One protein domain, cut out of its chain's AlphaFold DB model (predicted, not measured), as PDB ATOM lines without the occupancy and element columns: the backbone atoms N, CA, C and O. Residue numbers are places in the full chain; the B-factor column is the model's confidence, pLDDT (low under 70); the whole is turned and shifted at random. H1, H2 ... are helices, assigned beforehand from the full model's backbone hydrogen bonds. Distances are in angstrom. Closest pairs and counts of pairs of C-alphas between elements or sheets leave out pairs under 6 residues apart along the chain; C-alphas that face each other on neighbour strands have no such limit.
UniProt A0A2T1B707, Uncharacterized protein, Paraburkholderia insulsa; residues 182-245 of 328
ATOM      1  N   ARG A 182      40.310 -16.467 -30.622       95.62
ATOM      2  CA  ARG A 182      39.659 -17.593 -29.927       95.62
ATOM      3  C   ARG A 182      39.129 -18.649 -30.903       95.62
ATOM      4  O   ARG A 182      39.239 -19.848 -30.632       95.62
ATOM      5  N   PHE A 183      38.545 -18.234 -32.025       96.62
ATOM      6  CA  PHE A 183      38.026 -19.152 -33.039       96.62
ATOM      7  C   PHE A 183      39.157 -19.837 -33.822       96.62
ATOM      8  O   PHE A 183      39.135 -21.058 -33.999       96.62
ATOM      9  N   ALA A 184      40.207 -19.095 -34.179       96.75
ATOM     10  CA  ALA A 184      41.408 -19.612 -34.822       96.75
ATOM     11  C   ALA A 184      42.130 -20.653 -33.948       96.75
ATOM     12  O   ALA A 184      42.639 -21.644 -34.475       96.75
ATOM     13  N   ALA A 185      42.142 -20.490 -32.621       96.69
ATOM     14  CA  ALA A 185      42.637 -21.510 -31.694       96.69
ATOM     15  C   ALA A 185      41.833 -22.826 -31.795       96.69
ATOM     16  O   ALA A 185      42.421 -23.894 -31.982       96.69
ATOM     17  N   ALA A 186      40.496 -22.752 -31.770       95.94
ATOM     18  CA  ALA A 186      39.620 -23.921 -31.903       95.94
ATOM     19  C   ALA A 186      39.712 -24.595 -33.292       95.94
ATOM     20  O   ALA A 186      39.622 -25.821 -33.404       95.94
ATOM     21  N   MET A 187      39.936 -23.819 -34.360       97.38
ATOM     22  CA  MET A 187      40.231 -24.345 -35.699       97.38
ATOM     23  C   MET A 187      41.557 -25.123 -35.719       97.38
ATOM     24  O   MET A 187      41.595 -26.262 -36.193       97.38
ATOM     25  N   LYS A 188      42.632 -24.545 -35.156       96.50
ATOM     26  CA  LYS A 188      43.970 -25.164 -35.068       96.50
ATOM     27  C   LYS A 188      43.934 -26.492 -34.298       96.50
ATOM     28  O   LYS A 188      44.521 -27.470 -34.768       96.50
ATOM     29  N   GLU A 189      43.210 -26.548 -33.177       96.31
ATOM     30  CA  GLU A 189      42.974 -27.774 -32.396       96.31
ATOM     31  C   GLU A 189      42.275 -28.855 -33.236       96.31
ATOM     32  O   GLU A 189      42.765 -29.984 -33.345       96.31
ATOM     33  N   LYS A 190      41.166 -28.507 -33.904       92.50
ATOM     34  CA  LYS A 190      40.400 -29.461 -34.717       92.50
ATOM     35  C   LYS A 190      41.222 -30.017 -35.886       92.50
ATOM     36  O   LYS A 190      41.182 -31.221 -36.146       92.50
ATOM     37  N   LEU A 191      42.045 -29.184 -36.528       92.88
ATOM     38  CA  LEU A 191      42.995 -29.632 -37.551       92.88
ATOM     39  C   LEU A 191      44.106 -30.528 -36.981       92.88
ATOM     40  O   LEU A 191      44.540 -31.455 -37.660       92.88
ATOM     41  N   ALA A 192      44.578 -30.303 -35.751       93.88
ATOM     42  CA  ALA A 192      45.537 -31.207 -35.109       93.88
ATOM     43  C   ALA A 192      44.920 -32.599 -34.878       93.88
ATOM     44  O   ALA A 192      45.523 -33.609 -35.248       93.88
ATOM     45  N   ALA A 193      43.678 -32.652 -34.387       90.88
ATOM     46  CA  ALA A 193      42.923 -33.895 -34.231       90.88
ATOM     47  C   ALA A 193      42.592 -34.591 -35.570       90.88
ATOM     48  O   ALA A 193      42.451 -35.815 -35.603       90.88
ATOM     49  N   ALA A 194      42.481 -33.845 -36.677       87.69
ATOM     50  CA  ALA A 194      42.329 -34.403 -38.023       87.69
ATOM     51  C   ALA A 194      43.640 -35.019 -38.548       87.69
ATOM     52  O   ALA A 194      43.639 -36.175 -38.976       87.69
ATOM     53  N   ARG A 195      44.771 -34.306 -38.427       90.94
ATOM     54  CA  ARG A 195      46.106 -34.816 -38.808       90.94
ATOM     55  C   ARG A 195      46.473 -36.086 -38.036       90.94
ATOM     56  O   ARG A 195      46.952 -37.041 -38.635       90.94
ATOM     57  N   ALA A 196      46.162 -36.143 -36.737       90.25
ATOM     58  CA  ALA A 196      46.359 -37.336 -35.906       90.25
ATOM     59  C   ALA A 196      45.540 -38.565 -36.367       90.25
ATOM     60  O   ALA A 196      45.873 -39.692 -36.015       90.25
ATOM     61  N   LYS A 197      44.491 -38.361 -37.176       84.75
ATOM     62  CA  LYS A 197      43.674 -39.410 -37.818       84.75
ATOM     63  C   LYS A 197      44.093 -39.676 -39.274       84.75
ATOM     64  O   LYS A 197      43.298 -40.207 -40.044       84.75
ATOM     65  N   GLY A 198      45.297 -39.254 -39.671       86.81
ATOM     66  CA  GLY A 198      45.822 -39.400 -41.034       86.81
ATOM     67  C   GLY A 198      45.193 -38.463 -42.074       86.81
ATOM     68  O   GLY A 198      45.429 -38.639 -43.264       86.81
ATOM     69  N   ARG A 199      44.384 -37.474 -41.662       82.50
ATOM     70  CA  ARG A 199      43.710 -36.543 -42.583       82.50
ATOM     71  C   ARG A 199      44.568 -35.291 -42.781       82.50
ATOM     72  O   ARG A 199      44.556 -34.372 -41.962       82.50
ATOM     73  N   SER A 200      45.335 -35.291 -43.865       83.88
ATOM     74  CA  SER A 200      46.268 -34.238 -44.288       83.88
ATOM     75  C   SER A 200      46.393 -34.217 -45.817       83.88
ATOM     76  O   SER A 200      45.911 -35.137 -46.467       83.88
ATOM     77  N   GLY A 201      47.056 -33.202 -46.385       85.75
ATOM     78  CA  GLY A 201      47.253 -33.084 -47.838       85.75
ATOM     79  C   GLY A 201      46.160 -32.298 -48.571       85.75
ATOM     80  O   GLY A 201      46.016 -32.434 -49.780       85.75
ATOM     81  N   TRP A 202      45.399 -31.455 -47.862       90.31
ATOM     82  CA  TRP A 202      44.382 -30.587 -48.478       90.31
ATOM     83  C   TRP A 202      44.981 -29.622 -49.513       90.31
ATOM     84  O   TRP A 202      44.292 -29.230 -50.445       90.31
ATOM     85  N   GLN A 203      46.273 -29.302 -49.397       90.44
ATOM     86  CA  GLN A 203      47.032 -28.508 -50.368       90.44
ATOM     87  C   GLN A 203      47.237 -29.217 -51.721       90.44
ATOM     88  O   GLN A 203      47.728 -28.603 -52.663       90.44
ATOM     89  N   GLN A 204      46.918 -30.512 -51.809       81.88
ATOM     90  CA  GLN A 204      46.915 -31.309 -53.038       81.88
ATOM     91  C   GLN A 204      45.492 -31.731 -53.455       81.88
ATOM     92  O   GLN A 204      45.327 -32.401 -54.472       81.88
ATOM     93  N   CYS A 205      44.460 -31.367 -52.686       78.75
ATOM     94  CA  CYS A 205      43.071 -31.609 -53.065       78.75
ATOM     95  C   CYS A 205      42.612 -30.581 -54.105       78.75
ATOM     96  O   CYS A 205      43.007 -29.418 -54.056       78.75
ATOM     97  N   SER A 206      41.721 -30.997 -55.008       83.25
ATOM     98  CA  SER A 206      41.052 -30.057 -55.911       83.25
ATOM     99  C   SER A 206      40.253 -29.017 -55.103       83.25
ATOM    100  O   SER A 206      39.499 -29.413 -54.203       83.25
ATOM    101  N   PRO A 207      40.352 -27.713 -55.428       83.44
ATOM    102  CA  PRO A 207      39.509 -26.671 -54.842       83.44
ATOM    103  C   PRO A 207      38.013 -26.975 -54.965       83.44
ATOM    104  O   PRO A 207      37.248 -26.655 -54.058       83.44
ATOM    105  N   PHE A 208      37.592 -27.663 -56.033       80.50
ATOM    106  CA  PHE A 208      36.209 -28.111 -56.168       80.50
ATOM    107  C   PHE A 208      35.804 -29.078 -55.044       80.50
ATOM    108  O   PHE A 208      34.851 -28.804 -54.317       80.50
ATOM    109  N   VAL A 209      36.569 -30.150 -54.823       81.44
ATOM    110  CA  VAL A 209      36.278 -31.149 -53.778       81.44
ATOM    111  C   VAL A 209      36.242 -30.499 -52.388       81.44
ATOM    112  O   VAL A 209      35.399 -30.835 -51.561       81.44
ATOM    113  N   LEU A 210      37.097 -29.504 -52.127       85.19
ATOM    114  CA  LEU A 210      37.044 -28.718 -50.886       85.19
ATOM    115  C   LEU A 210      35.759 -27.871 -50.776       85.19
ATOM    116  O   LEU A 210      35.224 -27.710 -49.678       85.19
ATOM    117  N   SER A 211      35.234 -27.376 -51.900       85.50
ATOM    118  CA  SER A 211      33.957 -26.657 -52.010       85.50
ATOM    119  C   SER A 211      32.742 -27.582 -51.803       85.50
ATOM    120  O   SER A 211      31.768 -27.186 -51.160       85.50
ATOM    121  N   GLU A 212      32.778 -28.838 -52.256       84.12
ATOM    122  CA  GLU A 212      31.755 -29.837 -51.900       84.12
ATOM    123  C   GLU A 212      31.804 -30.196 -50.416       84.12
ATOM    124  O   GLU A 212      30.793 -30.147 -49.710       84.12
ATOM    125  N   MET A 213      33.005 -30.507 -49.914       85.19
ATOM    126  CA  MET A 213      33.206 -30.866 -48.515       85.19
ATOM    127  C   MET A 213      32.780 -29.736 -47.574       85.19
ATOM    128  O   MET A 213      32.228 -30.033 -46.517       85.19
ATOM    129  N   LEU A 214      32.959 -28.467 -47.956       90.75
ATOM    130  CA  LEU A 214      32.402 -27.310 -47.251       90.75
ATOM    131  C   LEU A 214      30.883 -27.452 -47.053       90.75
ATOM    132  O   LEU A 214      30.414 -27.430 -45.914       90.75
ATOM    133  N   ARG A 215      30.123 -27.637 -48.144       87.06
ATOM    134  CA  ARG A 215      28.648 -27.729 -48.134       87.06
ATOM    135  C   ARG A 215      28.173 -28.891 -47.279       87.06
ATOM    136  O   ARG A 215      27.453 -28.680 -46.309       87.06
ATOM    137  N   ALA A 216      28.739 -30.072 -47.516       85.19
ATOM    138  CA  ALA A 216      28.450 -31.266 -46.736       85.19
ATOM    139  C   ALA A 216      28.846 -31.154 -45.245       85.19
ATOM    140  O   ALA A 216      28.585 -32.089 -44.488       85.19
ATOM    141  N   HIS A 217      29.508 -30.080 -44.786       87.69
ATOM    142  CA  HIS A 217      29.710 -29.778 -43.360       87.69
ATOM    143  C   HIS A 217      28.891 -28.579 -42.847       87.69
ATOM    144  O   HIS A 217      28.725 -28.472 -41.631       87.69
ATOM    145  N   VAL A 218      28.303 -27.755 -43.725       90.62
ATOM    146  CA  VAL A 218      27.233 -26.807 -43.358       90.62
ATOM    147  C   VAL A 218      26.022 -27.588 -42.842       90.62
ATOM    148  O   VAL A 218      25.575 -27.328 -41.727       90.62
ATOM    149  N   ASP A 219      25.590 -28.629 -43.561       82.44
ATOM    150  CA  ASP A 219      24.451 -29.482 -43.166       82.44
ATOM    151  C   ASP A 219      24.681 -30.233 -41.841       82.44
ATOM    152  O   ASP A 219      23.741 -30.607 -41.141       82.44
ATOM    153  N   LYS A 220      25.951 -30.441 -41.465       85.69
ATOM    154  CA  LYS A 220      26.356 -31.063 -40.191       85.69
ATOM    155  C   LYS A 220      26.450 -30.066 -39.028       85.69
ATOM    156  O   LYS A 220      26.614 -30.494 -37.887       85.69
ATOM    157  N   GLY A 221      26.384 -28.762 -39.296       87.44
ATOM    158  CA  GLY A 221      26.254 -27.714 -38.283       87.44
ATOM    159  C   GLY A 221      27.477 -27.418 -37.401       87.44
ATOM    160  O   GLY A 221      27.319 -26.710 -36.409       87.44
ATOM    161  N   ASP A 222      28.688 -27.910 -37.708       91.81
ATOM    162  CA  ASP A 222      29.900 -27.521 -36.958       91.81
ATOM    163  C   ASP A 222      30.636 -26.362 -37.663       91.81
ATOM    164  O   ASP A 222      31.351 -26.595 -38.648       91.81
ATOM    165  N   PRO A 223      30.548 -25.116 -37.154       91.56
ATOM    166  CA  PRO A 223      31.138 -23.951 -37.813       91.56
ATOM    167  C   PRO A 223      32.668 -24.031 -37.920       91.56
ATOM    168  O   PRO A 223      33.255 -23.352 -38.759       91.56
ATOM    169  N   ARG A 224      33.334 -24.879 -37.120       94.69
ATOM    170  CA  ARG A 224      34.788 -25.084 -37.198       94.69
ATOM    171  C   ARG A 224      35.192 -25.926 -38.402       94.69
ATOM    172  O   ARG A 224      36.329 -25.800 -38.836       94.69
ATOM    173  N   ASP A 225      34.324 -26.798 -38.924       93.38
ATOM    174  CA  ASP A 225      34.610 -27.469 -40.203       93.38
ATOM    175  C   ASP A 225      34.402 -26.493 -41.355       93.38
ATOM    176  O   ASP A 225      35.312 -26.318 -42.160       93.38
ATOM    177  N   VAL A 226      33.268 -25.783 -41.365       94.94
ATOM    178  CA  VAL A 226      32.951 -24.763 -42.378       94.94
ATOM    179  C   VAL A 226      34.092 -23.745 -42.501       94.94
ATOM    180  O   VAL A 226      34.659 -23.581 -43.577       94.94
ATOM    181  N   ALA A 227      34.528 -23.143 -41.390       95.50
ATOM    182  CA  ALA A 227      35.634 -22.186 -41.395       95.50
ATOM    183  C   ALA A 227      36.991 -22.798 -41.787       95.50
ATOM    184  O   ALA A 227      37.807 -22.119 -42.411       95.50
ATOM    185  N   ASN A 228      37.247 -24.071 -41.458       96.12
ATOM    186  CA  ASN A 228      38.462 -24.753 -41.907       96.12
ATOM    187  C   ASN A 228      38.455 -24.959 -43.428       96.12
ATOM    188  O   ASN A 228      39.471 -24.681 -44.056       96.12
ATOM    189  N   PHE A 229      37.336 -25.364 -44.038       94.81
ATOM    190  CA  PHE A 229      37.235 -25.468 -45.499       94.81
ATOM    191  C   PHE A 229      37.318 -24.094 -46.187       94.81
ATOM    192  O   PHE A 229      38.053 -23.966 -47.162       94.81
ATOM    193  N   CYS A 230      36.685 -23.046 -45.641       94.88
ATOM    194  CA  CYS A 230      36.856 -21.672 -46.139       94.88
ATOM    195  C   CYS A 230      38.330 -21.228 -46.126       94.88
ATOM    196  O   CYS A 230      38.816 -20.666 -47.103       94.88
ATOM    197  N   MET A 231      39.057 -21.512 -45.040       95.25
ATOM    198  CA  MET A 231      40.485 -21.198 -44.906       95.25
ATOM    199  C   MET A 231      41.365 -22.023 -45.859       95.25
ATOM    200  O   MET A 231      42.379 -21.514 -46.334       95.25
ATOM    201  N   MET A 232      40.989 -23.265 -46.181       94.19
ATOM    202  CA  MET A 232      41.686 -24.072 -47.191       94.19
ATOM    203  C   MET A 232      41.485 -23.515 -48.604       94.19
ATOM    204  O   MET A 232      42.465 -23.366 -49.324       94.19
ATOM    205  N   LEU A 233      40.250 -23.161 -48.978       92.81
ATOM    206  CA  LEU A 233      39.932 -22.543 -50.274       92.81
ATOM    207  C   LEU A 233      40.667 -21.207 -50.455       92.81
ATOM    208  O   LEU A 233      41.354 -21.009 -51.455       92.81
ATOM    209  N   TRP A 234      40.606 -20.341 -49.439       94.31
ATOM    210  CA  TRP A 234      41.271 -19.037 -49.445       94.31
ATOM    211  C   TRP A 234      42.798 -19.149 -49.593       94.31
ATOM    212  O   TRP A 234      43.384 -18.418 -50.380       94.31
ATOM    213  N   ASN A 235      43.444 -20.110 -48.920       93.69
ATOM    214  CA  ASN A 235      44.889 -20.364 -49.064       93.69
ATOM    215  C   ASN A 235      45.302 -20.991 -50.412       93.69
ATOM    216  O   ASN A 235      46.494 -21.200 -50.635       93.69
ATOM    217  N   LEU A 236      44.349 -21.340 -51.281       88.44
ATOM    218  CA  LEU A 236      44.609 -21.767 -52.659       88.44
ATOM    219  C   LEU A 236      44.340 -20.637 -53.671       88.44
ATOM    220  O   LEU A 236      44.460 -20.878 -54.868       88.44
ATOM    221  N   ASP A 237      43.955 -19.443 -53.202       89.06
ATOM    222  CA  ASP A 237      43.412 -18.323 -53.989       89.06
ATOM    223  C   ASP A 237      42.075 -18.636 -54.700       89.06
ATOM    224  O   ASP A 237      41.694 -17.975 -55.667       89.06
ATOM    225  N   TRP A 238      41.307 -19.616 -54.195       83.31
ATOM    226  CA  TRP A 238      39.958 -19.922 -54.688       83.31
ATOM    227  C   TRP A 238      38.877 -19.317 -53.791       83.31
ATOM    228  O   TRP A 238      38.919 -19.391 -52.560       83.31
ATOM    229  N   SER A 239      37.847 -18.763 -54.425       82.94
ATOM    230  CA  SER A 239      36.597 -18.439 -53.746       82.94
ATOM    231  C   SER A 239      35.861 -19.718 -53.325       82.94
ATOM    232  O   SER A 239      36.141 -20.822 -53.802       82.94
ATOM    233  N   ILE A 240      34.833 -19.569 -52.485       80.50
ATOM    234  CA  ILE A 240      33.738 -20.543 -52.485       80.50
ATOM    235  C   ILE A 240      33.029 -20.363 -53.828       80.50
ATOM    236  O   ILE A 240      32.107 -19.555 -53.945       80.50
ATOM    237  N   GLY A 241      33.502 -21.069 -54.856       63.84
ATOM    238  CA  GLY A 241      32.837 -21.074 -56.153       63.84
ATOM    239  C   GLY A 241      31.363 -21.432 -55.972       63.84
ATOM    240  O   GLY A 241      31.031 -22.261 -55.107       63.84
ATOM    241  N   ALA A 242      30.490 -20.835 -56.794       50.03
ATOM    242  CA  ALA A 242      29.171 -21.417 -57.053       50.03
ATOM    243  C   ALA A 242      29.382 -22.926 -57.268       50.03
ATOM    244  O   ALA A 242      30.389 -23.261 -57.900       50.03
ATOM    245  N   PRO A 243      28.574 -23.796 -56.622       47.22
ATOM    246  CA  PRO A 243      28.943 -25.194 -56.387       47.22
ATOM    247  C   PRO A 243      29.445 -25.774 -57.696       47.22
ATOM    248  O   PRO A 243      28.650 -25.755 -58.626       47.22
ATOM    249  N   SER A 244      30.745 -26.107 -57.822       41.72
ATOM    250  CA  SER A 244      31.264 -26.435 -59.158       41.72
ATOM    251  C   SER A 244      30.568 -27.687 -59.612       41.72
ATOM    252  O   SER A 244      30.168 -28.537 -58.822       41.72
ATOM    253  N   ALA A 245      30.117 -27.606 -60.833       36.09
ATOM    254  CA  ALA A 245      28.683 -27.648 -60.964       36.09
ATOM    255  C   ALA A 245      28.180 -29.054 -61.348       36.09
ATOM    256  O   ALA A 245      26.989 -29.277 -61.529       36.09
TER     257      ALA A 245
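What this domain is: This is residues 182 to 245 of the 328 residues of an uncharacterized protein of Paraburkholderia insulsa (UniProt A0A2T1B707). H1 stands across the first end of H3, which pairs with H2 as a helical hairpin; a long link joins H1 to H2. The 64 printed residues hold three named helices, H1, H2 and H3 in chain order, and no named strand, an all helix domain. It is compact, with a radius of gyration of the C-alphas of 11.5 A and spans of 31 by 25 by 19 A.

How they stand to each other: Look first at H1, residues 182 to 195, which touches H3, residues 223 to 234, with residues 224 to 228 of H3 alone. Their closest C-alphas, Met 187 and Arg 224, are 5.7 A apart, and their lines are about perpendicular at 82 degrees. H1 is apart from H2, residues 207 to 218. H2 and H3 touch as a hairpin, at a shallow tilt of 15 degrees, opposite ways; their closest C-alphas, Leu 214 and Phe 229, are 5.5 A apart. In H1, H2 and H3 every O i to N i+4 pair is within hydrogen-bond range.

Where its parts are: Find C-alpha 182 at (39.659, -17.593, -29.927); from there H1 runs 20.4 A. H2 covers 16.8 A and H3 16.2 A, ending at C-alpha 234, (41.271, -19.037, -49.445).

The domain as a whole: The C-alphas of Arg 182 and Ala 245, the two farthest apart, are 34.4 A apart. The printed part has no cut; the link from H1 to H2 is long, that from H2 to H3 tight. Residues 241 to 245 have pLDDT under 70.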